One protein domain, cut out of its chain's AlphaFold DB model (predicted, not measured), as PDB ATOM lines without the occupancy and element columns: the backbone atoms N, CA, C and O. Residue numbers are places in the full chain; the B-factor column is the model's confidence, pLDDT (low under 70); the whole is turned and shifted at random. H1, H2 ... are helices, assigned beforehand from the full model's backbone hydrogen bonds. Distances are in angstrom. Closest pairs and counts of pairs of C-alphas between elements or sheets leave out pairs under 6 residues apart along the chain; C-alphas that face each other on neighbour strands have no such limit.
ATOM      1  N   HIS A 150     130.364  97.316  43.265       85.25
ATOM      2  CA  HIS A 150     129.622  96.114  43.624       85.25
ATOM      3  C   HIS A 150     128.104  96.355  43.636       85.25
ATOM      4  O   HIS A 150     127.347  95.644  42.983       85.25
ATOM      5  N   ASP A 151     127.647  97.407  44.309       84.75
ATOM      6  CA  ASP A 151     126.223  97.733  44.383       84.75
ATOM      7  C   ASP A 151     125.655  98.179  43.036       84.75
ATOM      8  O   ASP A 151     124.494  97.902  42.744       84.75
ATOM      9  N   ALA A 152     126.464  98.838  42.201       87.69
ATOM     10  CA  ALA A 152     126.076  99.180  40.839       87.69
ATOM     11  C   ALA A 152     125.840  97.916  39.998       87.69
ATOM     12  O   ALA A 152     124.846  97.841  39.280       87.69
ATOM     13  N   GLU A 153     126.714  96.912  40.105       90.81
ATOM     14  CA  GLU A 153     126.545  95.622  39.428       90.81
ATOM     15  C   GLU A 153     125.292  94.882  39.911       90.81
ATOM     16  O   GLU A 153     124.501  94.418  39.086       90.81
ATOM     17  N   LEU A 154     125.066  94.820  41.229       90.81
ATOM     18  CA  LEU A 154     123.867  94.203  41.802       90.81
ATOM     19  C   LEU A 154     122.587  94.919  41.360       90.81
ATOM     20  O   LEU A 154     121.630  94.271  40.939       90.81
ATOM     21  N   ALA A 155     122.565  96.252  41.422       90.56
ATOM     22  CA  ALA A 155     121.414  97.046  41.009       90.56
ATOM     23  C   ALA A 155     121.098  96.860  39.524       90.56
ATOM     24  O   ALA A 155     119.947  96.606  39.182       90.56
ATOM     25  N   LYS A 156     122.110  96.896  38.644       92.38
ATOM     26  CA  LYS A 156     121.932  96.607  37.212       92.38
ATOM     27  C   LYS A 156     121.348  95.223  36.985       92.38
ATOM     28  O   LYS A 156     120.412  95.076  36.201       92.38
ATOM     29  N   ARG A 157     121.884  94.212  37.673       92.50
ATOM     30  CA  ARG A 157     121.410  92.834  37.545       92.50
ATOM     31  C   ARG A 157     119.960  92.692  37.993       92.50
ATOM     32  O   ARG A 157     119.180  92.081  37.274       92.50
ATOM     33  N   MET A 158     119.573  93.307  39.110       92.19
ATOM     34  CA  MET A 158     118.175  93.338  39.551       92.19
ATOM     35  C   MET A 158     117.278  94.052  38.536       92.19
ATOM     36  O   MET A 158     116.292  93.464  38.098       92.19
ATOM     37  N   LEU A 159     117.641  95.270  38.115       91.88
ATOM     38  CA  LEU A 159     116.861  96.096  37.179       91.88
ATOM     39  C   LEU A 159     116.664  95.442  35.806       91.88
ATOM     40  O   LEU A 159     115.683  95.732  35.132       91.88
ATOM     41  N   THR A 160     117.583  94.566  35.402       91.31
ATOM     42  CA  THR A 160     117.517  93.822  34.136       91.31
ATOM     43  C   THR A 160     117.101  92.360  34.316       91.31
ATOM     44  O   THR A 160     117.145  91.578  33.370       91.31
ATOM     45  N   SER A 161     116.687  91.949  35.516       89.06
ATOM     46  CA  SER A 161     116.231  90.578  35.758       89.06
ATOM     47  C   SER A 161     114.783  90.385  35.310       89.06
ATOM     48  O   SER A 161     113.960  91.288  35.405       89.06
ATOM     49  N   GLN A 162     114.417  89.172  34.896       86.12
ATOM     50  CA  GLN A 162     113.006  88.833  34.690       86.12
ATOM     51  C   GLN A 162     112.200  88.916  36.002       86.12
ATOM     52  O   GLN A 162     111.061  89.372  35.997       86.12
ATOM     53  N   ALA A 163     112.813  88.546  37.132       86.19
ATOM     54  CA  ALA A 163     112.162  88.531  38.441       86.19
ATOM     55  C   ALA A 163     111.651  89.915  38.876       86.19
ATOM     56  O   ALA A 163     110.586  90.004  39.478       86.19
ATOM     57  N   ILE A 164     112.350  91.005  38.538       87.81
ATOM     58  CA  ILE A 164     111.890  92.357  38.897       87.81
ATOM     59  C   ILE A 164     110.597  92.765  38.177       87.81
ATOM     60  O   ILE A 164     109.874  93.621  38.671       87.81
ATOM     61  N   ASN A 165     110.289  92.144  37.034       83.50
ATOM     62  CA  ASN A 165     109.053  92.392  36.289       83.50
ATOM     63  C   ASN A 165     107.891  91.515  36.772       83.50
ATOM     64  O   ASN A 165     106.737  91.807  36.476       83.50
ATOM     65  N   GLU A 166     108.194  90.427  37.480       83.88
ATOM     66  CA  GLU A 166     107.205  89.473  37.989       83.88
ATOM     67  C   GLU A 166     106.925  89.665  39.480       83.88
ATOM     68  O   GLU A 166     105.959  89.114  39.988       83.88
ATOM     69  N   THR A 167     107.755  90.422  40.196       83.94
ATOM     70  CA  THR A 167     107.657  90.572  41.647       83.94
ATOM     71  C   THR A 167     106.356  91.239  42.106       83.94
ATOM     72  O   THR A 167     105.864  92.178  41.486       83.94
ATOM     73  N   ASP A 168     105.841  90.805  43.262       85.50
ATOM     74  CA  ASP A 168     104.707  91.455  43.938       85.50
ATOM     75  C   ASP A 168     105.104  92.762  44.654       85.50
ATOM     76  O   ASP A 168     104.262  93.434  45.259       85.50
ATOM     77  N   MET A 169     106.396  93.105  44.668       90.88
ATOM     78  CA  MET A 169     106.873  94.356  45.247       90.88
ATOM     79  C   MET A 169     106.448  95.555  44.398       90.88
ATOM     80  O   MET A 169     106.411  95.503  43.174       90.88
ATOM     81  N   ASP A 170     106.174  96.674  45.062       91.38
ATOM     82  CA  ASP A 170     105.830  97.931  44.397       91.38
ATOM     83  C   ASP A 170     106.989  98.408  43.499       91.38
ATOM     84  O   ASP A 170     108.111  98.609  43.971       91.38
ATOM     85  N   THR A 171     106.736  98.575  42.196       90.31
ATOM     86  CA  THR A 171     107.786  98.934  41.227       90.31
ATOM     87  C   THR A 171     108.332 100.336  41.473       90.31
ATOM     88  O   THR A 171     109.533 100.557  41.340       90.31
ATOM     89  N   GLY A 172     107.493 101.270  41.931       87.75
ATOM     90  CA  GLY A 172     107.922 102.610  42.319       87.75
ATOM     91  C   GLY A 172     108.850 102.595  43.535       87.75
ATOM     92  O   GLY A 172     109.826 103.344  43.571       87.75
ATOM     93  N   PHE A 173     108.582 101.724  44.510       89.12
ATOM     94  CA  PHE A 173     109.476 101.483  45.645       89.12
ATOM     95  C   PHE A 173     110.820 100.905  45.194       89.12
ATOM     96  O   PHE A 173     111.872 101.408  45.584       89.12
ATOM     97  N   LEU A 174     110.806  99.874  44.346       90.94
ATOM     98  CA  LEU A 174     112.036  99.272  43.832       90.94
ATOM     99  C   LEU A 174     112.849 100.259  42.982       90.94
ATOM    100  O   LEU A 174     114.072 100.292  43.094       90.94
ATOM    101  N   ALA A 175     112.186 101.105  42.191       87.25
ATOM    102  CA  ALA A 175     112.837 102.153  41.415       87.25
ATOM    103  C   ALA A 175     113.503 103.195  42.327       87.25
ATOM    104  O   ALA A 175     114.639 103.581  42.068       87.25
ATOM    105  N   ASP A 176     112.844 103.604  43.419       81.31
ATOM    106  CA  ASP A 176     113.430 104.498  44.431       81.31
ATOM    107  C   ASP A 176     114.608 103.848  45.173       81.31
ATOM    108  O   ASP A 176     115.582 104.516  45.529       81.31
ATOM    109  N   MET A 177     114.547 102.537  45.389       84.69
ATOM    110  CA  MET A 177     115.569 101.822  46.139       84.69
ATOM    111  C   MET A 177     116.834 101.530  45.325       84.69
ATOM    112  O   MET A 177     117.944 101.546  45.863       84.69
ATOM    113  N   LEU A 178     116.663 101.284  44.027       87.88
ATOM    114  CA  LEU A 178     117.727 100.945  43.081       87.88
ATOM    115  C   LEU A 178     118.256 102.159  42.306       87.88
ATOM    116  O   LEU A 178     119.146 102.011  41.472       87.88
ATOM    117  N   ASN A 179     117.746 103.361  42.575       82.62
ATOM    118  CA  ASN A 179     118.236 104.592  41.968       82.62
ATOM    119  C   ASN A 179     119.265 105.268  42.896       82.62
ATOM    120  O   ASN A 179     118.919 105.666  44.008       82.62
ATOM    121  N   PRO A 180     120.525 105.451  42.452       77.38
ATOM    122  CA  PRO A 180     121.611 105.968  43.288       77.38
ATOM    123  C   PRO A 180     121.369 107.384  43.825       77.38
ATOM    124  O   PRO A 180     121.994 107.768  44.806       77.38
ATOM    125  N   GLN A 181     120.476 108.160  43.208       69.12
ATOM    126  CA  GLN A 181     120.198 109.556  43.560       69.12
ATOM    127  C   GLN A 181     118.940 109.742  44.424       69.12
ATOM    128  O   GLN A 181     118.614 110.872  44.779       69.12
ATOM    129  N   SER A 182     118.226 108.667  44.751       64.31
ATOM    130  CA  SER A 182     116.988 108.708  45.535       64.31
ATOM    131  C   SER A 182     117.137 108.038  46.906       64.31
ATOM    132  O   SER A 182     118.248 107.710  47.341       64.31
ATOM    133  N   GLY A 183     116.014 107.892  47.623       53.53
ATOM    134  CA  GLY A 183     115.963 107.578  49.054       53.53
ATOM    135  C   GLY A 183     116.671 106.283  49.453       53.53
ATOM    136  O   GLY A 183     117.266 106.227  50.533       53.53
ATOM    137  N   GLY A 184     116.685 105.267  48.583       49.66
ATOM    138  CA  GLY A 184     117.410 104.025  48.849       49.66
ATOM    139  C   GLY A 184     118.843 103.978  48.323       49.66
ATOM    140  O   GLY A 184     119.630 103.174  48.820       49.66
ATOM    141  N   GLY A 185     119.223 104.842  47.376       42.16
ATOM    142  CA  GLY A 185     120.482 104.692  46.649       42.16
ATOM    143  C   GLY A 185     121.688 105.432  47.211       42.16
ATOM    144  O   GLY A 185     122.830 105.083  46.910       42.16
ATOM    145  N   GLY A 186     121.463 106.422  48.068       41.84
ATOM    146  CA  GLY A 186     122.584 107.153  48.636       41.84
ATOM    147  C   GLY A 186     122.402 107.636  50.067       41.84
ATOM    148  O   GLY A 186     123.180 108.432  50.589       41.84
ATOM    149  N   ASN A 187     121.468 107.010  50.774       46.69
ATOM    150  CA  ASN A 187     121.593 106.937  52.212       46.69
ATOM    151  C   ASN A 187     122.782 106.004  52.556       46.69
ATOM    152  O   ASN A 187     122.712 104.809  52.256       46.69
ATOM    153  N   PRO A 188     123.860 106.474  53.218       40.56
ATOM    154  CA  PRO A 188     124.977 105.626  53.660       40.56
ATOM    155  C   PRO A 188     124.570 104.559  54.701       40.56
ATOM    156  O   PRO A 188     125.420 103.858  55.242       40.56
ATOM    157  N   ARG A 189     123.272 104.444  55.012       48.03
ATOM    158  CA  ARG A 189     122.674 103.555  56.010       48.03
ATOM    159  C   ARG A 189     121.523 102.741  55.405       48.03
ATOM    160  O   ARG A 189     120.400 102.772  55.907       48.03
ATOM    161  N   ARG A 190     121.772 102.015  54.308       61.62
ATOM    162  CA  ARG A 190     120.814 101.009  53.814       61.62
ATOM    163  C   ARG A 190     120.675  99.895  54.858       61.62
ATOM    164  O   ARG A 190     121.646  99.208  55.153       61.62
ATOM    165  N   ALA A 191     119.476  99.741  55.424       69.31
ATOM    166  CA  ALA A 191     119.180  98.721  56.434       69.31
ATOM    167  C   ALA A 191     119.033  97.293  55.865       69.31
ATOM    168  O   ALA A 191     119.170  96.328  56.608       69.31
ATOM    169  N   VAL A 192     118.781  97.159  54.558       80.19
ATOM    170  CA  VAL A 192     118.798  95.886  53.821       80.19
ATOM    171  C   VAL A 192     119.865  95.953  52.733       80.19
ATOM    172  O   VAL A 192     120.033  96.986  52.080       80.19
ATOM    173  N   SER A 193     120.610  94.864  52.572       86.19
ATOM    174  CA  SER A 193     121.681  94.763  51.583       86.19
ATOM    175  C   SER A 193     121.124  94.486  50.181       86.19
ATOM    176  O   SER A 193     120.027  93.944  50.037       86.19
ATOM    177  N   PHE A 194     121.869  94.832  49.129       89.38
ATOM    178  CA  PHE A 194     121.429  94.576  47.751       89.38
ATOM    179  C   PHE A 194     121.425  93.084  47.403       89.38
ATOM    180  O   PHE A 194     120.555  92.639  46.664       89.38
ATOM    181  N   GLU A 195     122.305  92.284  47.999       90.19
ATOM    182  CA  GLU A 195     122.297  90.823  47.871       90.19
ATOM    183  C   GLU A 195     121.034  90.218  48.490       90.19
ATOM    184  O   GLU A 195     120.465  89.256  47.971       90.19
ATOM    185  N   SER A 196     120.592  90.770  49.621       90.44
ATOM    186  CA  SER A 196     119.365  90.331  50.287       90.44
ATOM    187  C   SER A 196     118.136  90.789  49.506       90.44
ATOM    188  O   SER A 196     117.224  89.992  49.294       90.44
ATOM    189  N   LEU A 197     118.139  92.030  49.005       92.75
ATOM    190  CA  LEU A 197     117.086  92.555  48.136       92.75
ATOM    191  C   LEU A 197     116.929  91.721  46.858       92.75
ATOM    192  O   LEU A 197     115.811  91.348  46.517       92.75
ATOM    193  N   GLU A 198     118.028  91.358  46.198       92.62
ATOM    194  CA  GLU A 198     118.012  90.516  44.997       92.62
ATOM    195  C   GLU A 198     117.361  89.151  45.269       92.62
ATOM    196  O   GLU A 198     116.518  88.673  44.498       92.62
ATOM    197  N   LYS A 199     117.702  88.542  46.411       92.50
ATOM    198  CA  LYS A 199     117.074  87.301  46.872       92.50
ATOM    199  C   LYS A 199     115.584  87.484  47.139       92.50
ATOM    200  O   LYS A 199     114.811  86.616  46.750       92.50
ATOM    201  N   PHE A 200     115.168  88.586  47.765       92.25
ATOM    202  CA  PHE A 200     113.751  88.852  48.013       92.25
ATOM    203  C   PHE A 200     112.962  89.072  46.721       92.25
ATOM    204  O   PHE A 200     111.894  88.483  46.578       92.25
ATOM    205  N   ILE A 201     113.485  89.849  45.768       91.62
ATOM    206  CA  ILE A 201     112.851  90.053  44.454       91.62
ATOM    207  C   ILE A 201     112.621  88.697  43.777       91.62
ATOM    208  O   ILE A 201     111.519  88.406  43.318       91.62
ATOM    209  N   SER A 202     113.631  87.827  43.800       88.31
ATOM    210  CA  SER A 202     113.549  86.490  43.202       88.31
ATOM    211  C   SER A 202     112.574  85.559  43.937       88.31
ATOM    212  O   SER A 202     111.770  84.873  43.309       88.31
ATOM    213  N   ALA A 203     112.637  85.521  45.269       85.88
ATOM    214  CA  ALA A 203     111.886  84.571  46.088       85.88
ATOM    215  C   ALA A 203     110.409  84.946  46.273       85.88
ATOM    216  O   ALA A 203     109.574  84.061  46.438       85.88
ATOM    217  N   LEU A 204     110.087  86.242  46.254       83.12
ATOM    218  CA  LEU A 204     108.733  86.754  46.492       83.12
ATOM    219  C   LEU A 204     107.954  87.016  45.194       83.12
ATOM    220  O   LEU A 204     106.846  87.542  45.244       83.12
ATOM    221  N   SER A 205     108.516  86.636  44.045       77.62
ATOM    222  CA  SER A 205     107.806  86.636  42.764       77.62
ATOM    223  C   SER A 205     106.816  85.453  42.681       77.62
ATOM    224  O   SER A 205     107.160  84.357  43.136       77.62
ATOM    225  N   PRO A 206     105.622  85.607  42.072       64.75
ATOM    226  CA  PRO A 206     104.588  84.568  41.940       64.75
ATOM    227  C   PRO A 206     105.074  83.281  41.270       64.75
ATOM    228  O   PRO A 206     104.581  82.198  41.573       64.75
ATOM    229  N   SER A 207     106.079  83.386  40.398       57.59
ATOM    230  CA  SER A 207     106.740  82.254  39.746       57.59
ATOM    231  C   SER A 207     107.513  81.356  40.721       57.59
ATOM    232  O   SER A 207     108.012  80.313  40.298       57.59
ATOM    233  N   GLY A 208     107.598  81.743  42.004       50.16
ATOM    234  CA  GLY A 208     108.200  80.994  43.097       50.16
ATOM    235  C   GLY A 208     109.619  80.617  42.737       50.16
ATOM    236  O   GLY A 208     109.831  79.494  42.291       50.16
ATOM    237  N   GLY A 209     110.548  81.572  42.872       43.94
ATOM    238  CA  GLY A 209     111.928  81.474  42.404       43.94
ATOM    239  C   GLY A 209     112.485  80.058  42.499       43.94
ATOM    240  O   GLY A 209     113.019  79.657  43.530       43.94
ATOM    241  N   LYS A 210     112.387  79.295  41.403       37.03
ATOM    242  CA  LYS A 210     113.299  78.184  41.198       37.03
ATOM    243  C   LYS A 210     114.658  78.866  41.132       37.03
ATOM    244  O   LYS A 210     114.839  79.713  40.252       37.03
ATOM    245  N   PRO A 211     115.595  78.554  42.041       40.91
ATOM    246  CA  PRO A 211     116.979  78.897  41.783       40.91
ATOM    247  C   PRO A 211     117.262  78.372  40.379       40.91
ATOM    248  O   PRO A 211     116.913  77.224  40.090       40.91
ATOM    249  N   SER A 212     117.802  79.209  39.494       37.94
ATOM    250  CA  SER A 212     118.350  78.714  38.233       37.94
ATOM    251  C   SER A 212     119.209  77.491  38.592       37.94
ATOM    252  O   SER A 212     120.145  77.666  39.381       37.94
ATOM    253  N   PRO A 213     118.872  76.265  38.132       39.28
ATOM    254  CA  PRO A 213     119.526  75.033  38.593       39.28
ATOM    255  C   PRO A 213     121.045  75.045  38.388       39.28
ATOM    256  O   PRO A 213     121.762  74.286  39.032       39.28
ATOM    257  N   ASP A 214     121.525  75.957  37.539       36.66
ATOM    258  CA  ASP A 214     122.897  76.010  37.055       36.66
ATOM    259  C   ASP A 214     123.668  77.265  37.496       36.66
ATOM    260  O   ASP A 214     124.772  77.505  37.009       36.66
ATOM    261  N   GLY A 215     123.105  78.123  38.360       39.69
ATOM    262  CA  GLY A 215     123.777  79.365  38.781       39.69
ATOM    263  C   GLY A 215     124.059  80.354  37.636       39.69
ATOM    264  O   GLY A 215     124.815  81.308  37.813       39.69
ATOM    265  N   LYS A 216     123.460  80.146  36.456       40.94
ATOM    266  CA  LYS A 216     123.544  81.081  35.335       40.94
ATOM    267  C   LYS A 216     122.571  82.230  35.563       40.94
ATOM    268  O   LYS A 216     121.381  81.988  35.782       40.94
ATOM    269  N   ALA A 217     123.094  83.454  35.499       51.84
ATOM    270  CA  ALA A 217     122.282  84.659  35.409       51.84
ATOM    271  C   ALA A 217     121.318  84.513  34.223       51.84
ATOM    272  O   ALA A 217     121.735  84.107  33.136       51.84
ATOM    273  N   SER A 218     120.035  84.793  34.447       58.75
ATOM    274  CA  SER A 218     119.070  84.964  33.363       58.75
ATOM    275  C   SER A 218     119.580  86.030  32.390       58.75
ATOM    276  O   SER A 218     120.286  86.957  32.796       58.75
ATOM    277  N   GLU A 219     119.265  85.880  31.100       69.88
ATOM    278  CA  GLU A 219     119.634  86.901  30.119       69.88
ATOM    279  C   GLU A 219     119.047  88.261  30.539       69.88
ATOM    280  O   GLU A 219     117.885  88.309  30.954       69.88
ATOM    281  N   PRO A 220     119.827  89.357  30.458       77.75
ATOM    282  CA  PRO A 220     119.340  90.685  30.800       77.75
ATOM    283  C   PRO A 220     118.127  91.058  29.946       77.75
ATOM    284  O   PRO A 220     118.193  91.075  28.716       77.75
ATOM    285  N   VAL A 221     117.029  91.402  30.604       82.69
ATOM    286  CA  VAL A 221     115.806  91.915  29.990       82.69
ATOM    287  C   VAL A 221     115.814  93.438  30.091       82.69
ATOM    288  O   VAL A 221     116.216  94.004  31.107       82.69
ATOM    289  N   GLN A 222     115.372  94.119  29.032       83.12
ATOM    290  CA  GLN A 222     115.184  95.570  29.079       83.12
ATOM    291  C   GLN A 222     114.061  95.921  30.071       83.12
ATOM    292  O   GLN A 222     112.990  95.309  29.989       83.12
ATOM    293  N   PRO A 223     114.263  96.889  30.984       82.69
ATOM    294  CA  PRO A 223     113.213  97.298  31.906       82.69
ATOM    295  C   PRO A 223     111.997  97.846  31.152       82.69
ATOM    296  O   PRO A 223     112.139  98.635  30.219       82.69
ATOM    297  N   THR A 224     110.794  97.449  31.563       78.69
ATOM    298  CA  THR A 224     109.536  97.970  30.997       78.69
ATOM    299  C   THR A 224     108.985  99.152  31.796       78.69
ATOM    300  O   THR A 224     108.269  99.988  31.248       78.69
ATOM    301  N   ASP A 225     109.344  99.248  33.079       86.75
ATOM    302  CA  ASP A 225     108.998 100.360  33.962       86.75
ATOM    303  C   ASP A 225     109.916 101.574  33.712       86.75
ATOM    304  O   ASP A 225     111.146 101.464  33.591       86.75
ATOM    305  N   ALA A 226     109.315 102.764  33.630       84.50
ATOM    306  CA  ALA A 226     110.041 104.005  33.365       84.50
ATOM    307  C   ALA A 226     110.979 104.397  34.521       84.50
ATOM    308  O   ALA A 226     112.068 104.921  34.277       84.50
ATOM    309  N   GLY A 227     110.593 104.107  35.767       83.94
ATOM    310  CA  GLY A 227     111.422 104.313  36.950       83.94
ATOM    311  C   GLY A 227     112.639 103.392  36.954       83.94
ATOM    312  O   GLY A 227     113.747 103.855  37.219       83.94
ATOM    313  N   PHE A 228     112.478 102.123  36.566       89.75
ATOM    314  CA  PHE A 228     113.613 101.207  36.392       89.75
ATOM    315  C   PHE A 228     114.558 101.656  35.275       89.75
ATOM    316  O   PHE A 228     115.775 101.641  35.459       89.75
ATOM    317  N   THR A 229     114.011 102.115  34.148       85.25
ATOM    318  CA  THR A 229     114.807 102.674  33.041       85.25
ATOM    319  C   THR A 229     115.615 103.889  33.503       85.25
ATOM    320  O   THR A 229     116.810 103.996  33.224       85.25
ATOM    321  N   GLN A 230     114.988 104.792  34.263       82.75
ATOM    322  CA  GLN A 230     115.651 105.970  34.816       82.75
ATOM    323  C   GLN A 230     116.730 105.592  35.844       82.75
ATOM    324  O   GLN A 230     117.822 106.163  35.819       82.75
ATOM    325  N   ALA A 231     116.451 104.629  36.726       85.25
ATOM    326  CA  ALA A 231     117.416 104.118  37.695       85.25
ATOM    327  C   ALA A 231     118.642 103.528  36.986       85.25
ATOM    328  O   ALA A 231     119.767 103.921  37.286       85.25
ATOM    329  N   LEU A 232     118.423 102.668  35.985       87.25
ATOM    330  CA  LEU A 232     119.484 102.052  35.190       87.25
ATOM    331  C   LEU A 232     120.349 103.109  34.492       87.25
ATOM    332  O   LEU A 232     121.574 103.086  34.619       87.25
ATOM    333  N   TYR A 233     119.713 104.103  33.861       85.56
ATOM    334  CA  TYR A 233     120.408 105.230  33.243       85.56
ATOM    335  C   TYR A 233     121.315 105.972  34.236       85.56
ATOM    336  O   TYR A 233     122.458 106.273  33.900       85.56
ATOM    337  N   ARG A 234     120.838 106.239  35.460       80.06
ATOM    338  CA  ARG A 234     121.606 106.938  36.510       80.06
ATOM    339  C   ARG A 234     122.765 106.105  37.065       80.06
ATOM    340  O   ARG A 234     123.731 106.682  37.560       80.06
ATOM    341  N   ILE A 235     122.695 104.775  36.985       84.50
ATOM    342  CA  ILE A 235     123.821 103.901  37.336       84.50
ATOM    343  C   ILE A 235     124.890 103.933  36.232       84.50
ATOM    344  O   ILE A 235     126.078 103.981  36.544       84.50
ATOM    345  N   ASP A 236     124.489 103.913  34.956       84.81
ATOM    346  CA  ASP A 236     125.411 103.963  33.806       84.81
ATOM    347  C   ASP A 236     126.028 105.341  33.575       84.81
ATOM    348  O   ASP A 236     127.167 105.455  33.121       84.81
ATOM    349  N   HIS A 237     125.289 106.384  33.934       78.69
ATOM    350  CA  HIS A 237     125.701 107.774  33.842       78.69
ATOM    351  C   HIS A 237     125.757 108.347  35.257       78.69
ATOM    352  O   HIS A 237     124.964 109.238  35.591       78.69
TER     353      HIS A 237
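This is residues 150 to 237 of the 353 residues of an uncharacterized protein of Glaciimonas sp (UniProt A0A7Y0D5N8). Five short helices form a small cluster in which the four longer ones are nearly aligned: H1 runs between H4 and H5, H3 packs along H5, and the one-turn H2 packs on H4. Two long links loop out from this cluster, residues 179 to 193 and residues 204 to 225, and they hold the two C-alphas farthest apart. The printed part has 88 residues with five named helices, in the order H1, H2, H3, H4, H5, and no named strand. The class is all helix, though under half of the residues, 43 of 88, are in named elements. The whole is compact, with a radius of gyration of the C-alphas of 12.2 A and spans of 34 by 26 by 23 A.

H1, residues 150 to 159, touches H4, residues 194 to 203, at a shallow tilt of 23 degrees, the same way; their closest C-alphas, of Met 158 and Glu 198, are 6.1 A apart. H1 also touches H5, residues 226 to 236, at a shallow tilt of 27 degrees, opposite ways, with the C-alphas of Leu 159 and Phe 228 closest at 6.1 A. H2, residues 163 to 166, touches H4, where the closest C-alphas, of Ala 163 and Ser 202, are 5.4 A apart. H3, residues 171 to 178, touches H5 at a shallow tilt of 12 degrees, the same way, and the closest C-alphas, of Ala 175 and Gly 227, are 5.2 A apart. H1 and H3 are close but not clearly touching, with the C-alphas of Ala 155 and Leu 178 closest at 5.8 A. H3 and H4 are near each other, while H2 and H5 are apart and so are H4 and H5. In H1, H3, H4 and H5 every backbone O i to N i+4 pair is within hydrogen-bond range; H2 is too short for such a pair, and its one O i to N i+3 pair is within range.

H1 begins at C-alpha 150, (129.622, 96.114, 43.624), and is 14.3 A from first to last C-alpha. H2 has four residues and H3 eight, with lengths of 5.1 A and 10.3 A. H4 begins at C-alpha 194, (121.429, 94.576, 47.751), and is 13.9 A long. H5, the longest helix with 11 residues and 15.4 A, ends at C-alpha 236, (125.411, 103.963, 33.806).

The C-alphas of Gln 181 and Pro 213, the two farthest apart, are 34.9 A from each other. The printed part has no cut. The links H1 to H2 and H2 to H3 are tight; those from H3 to H4, 15 residues, and from H4 to H5, 22 residues, are long. The mean pLDDT of the printed part is 76.3, and it is under 70 in residues 181 to 191 and 206 to 219 of the model.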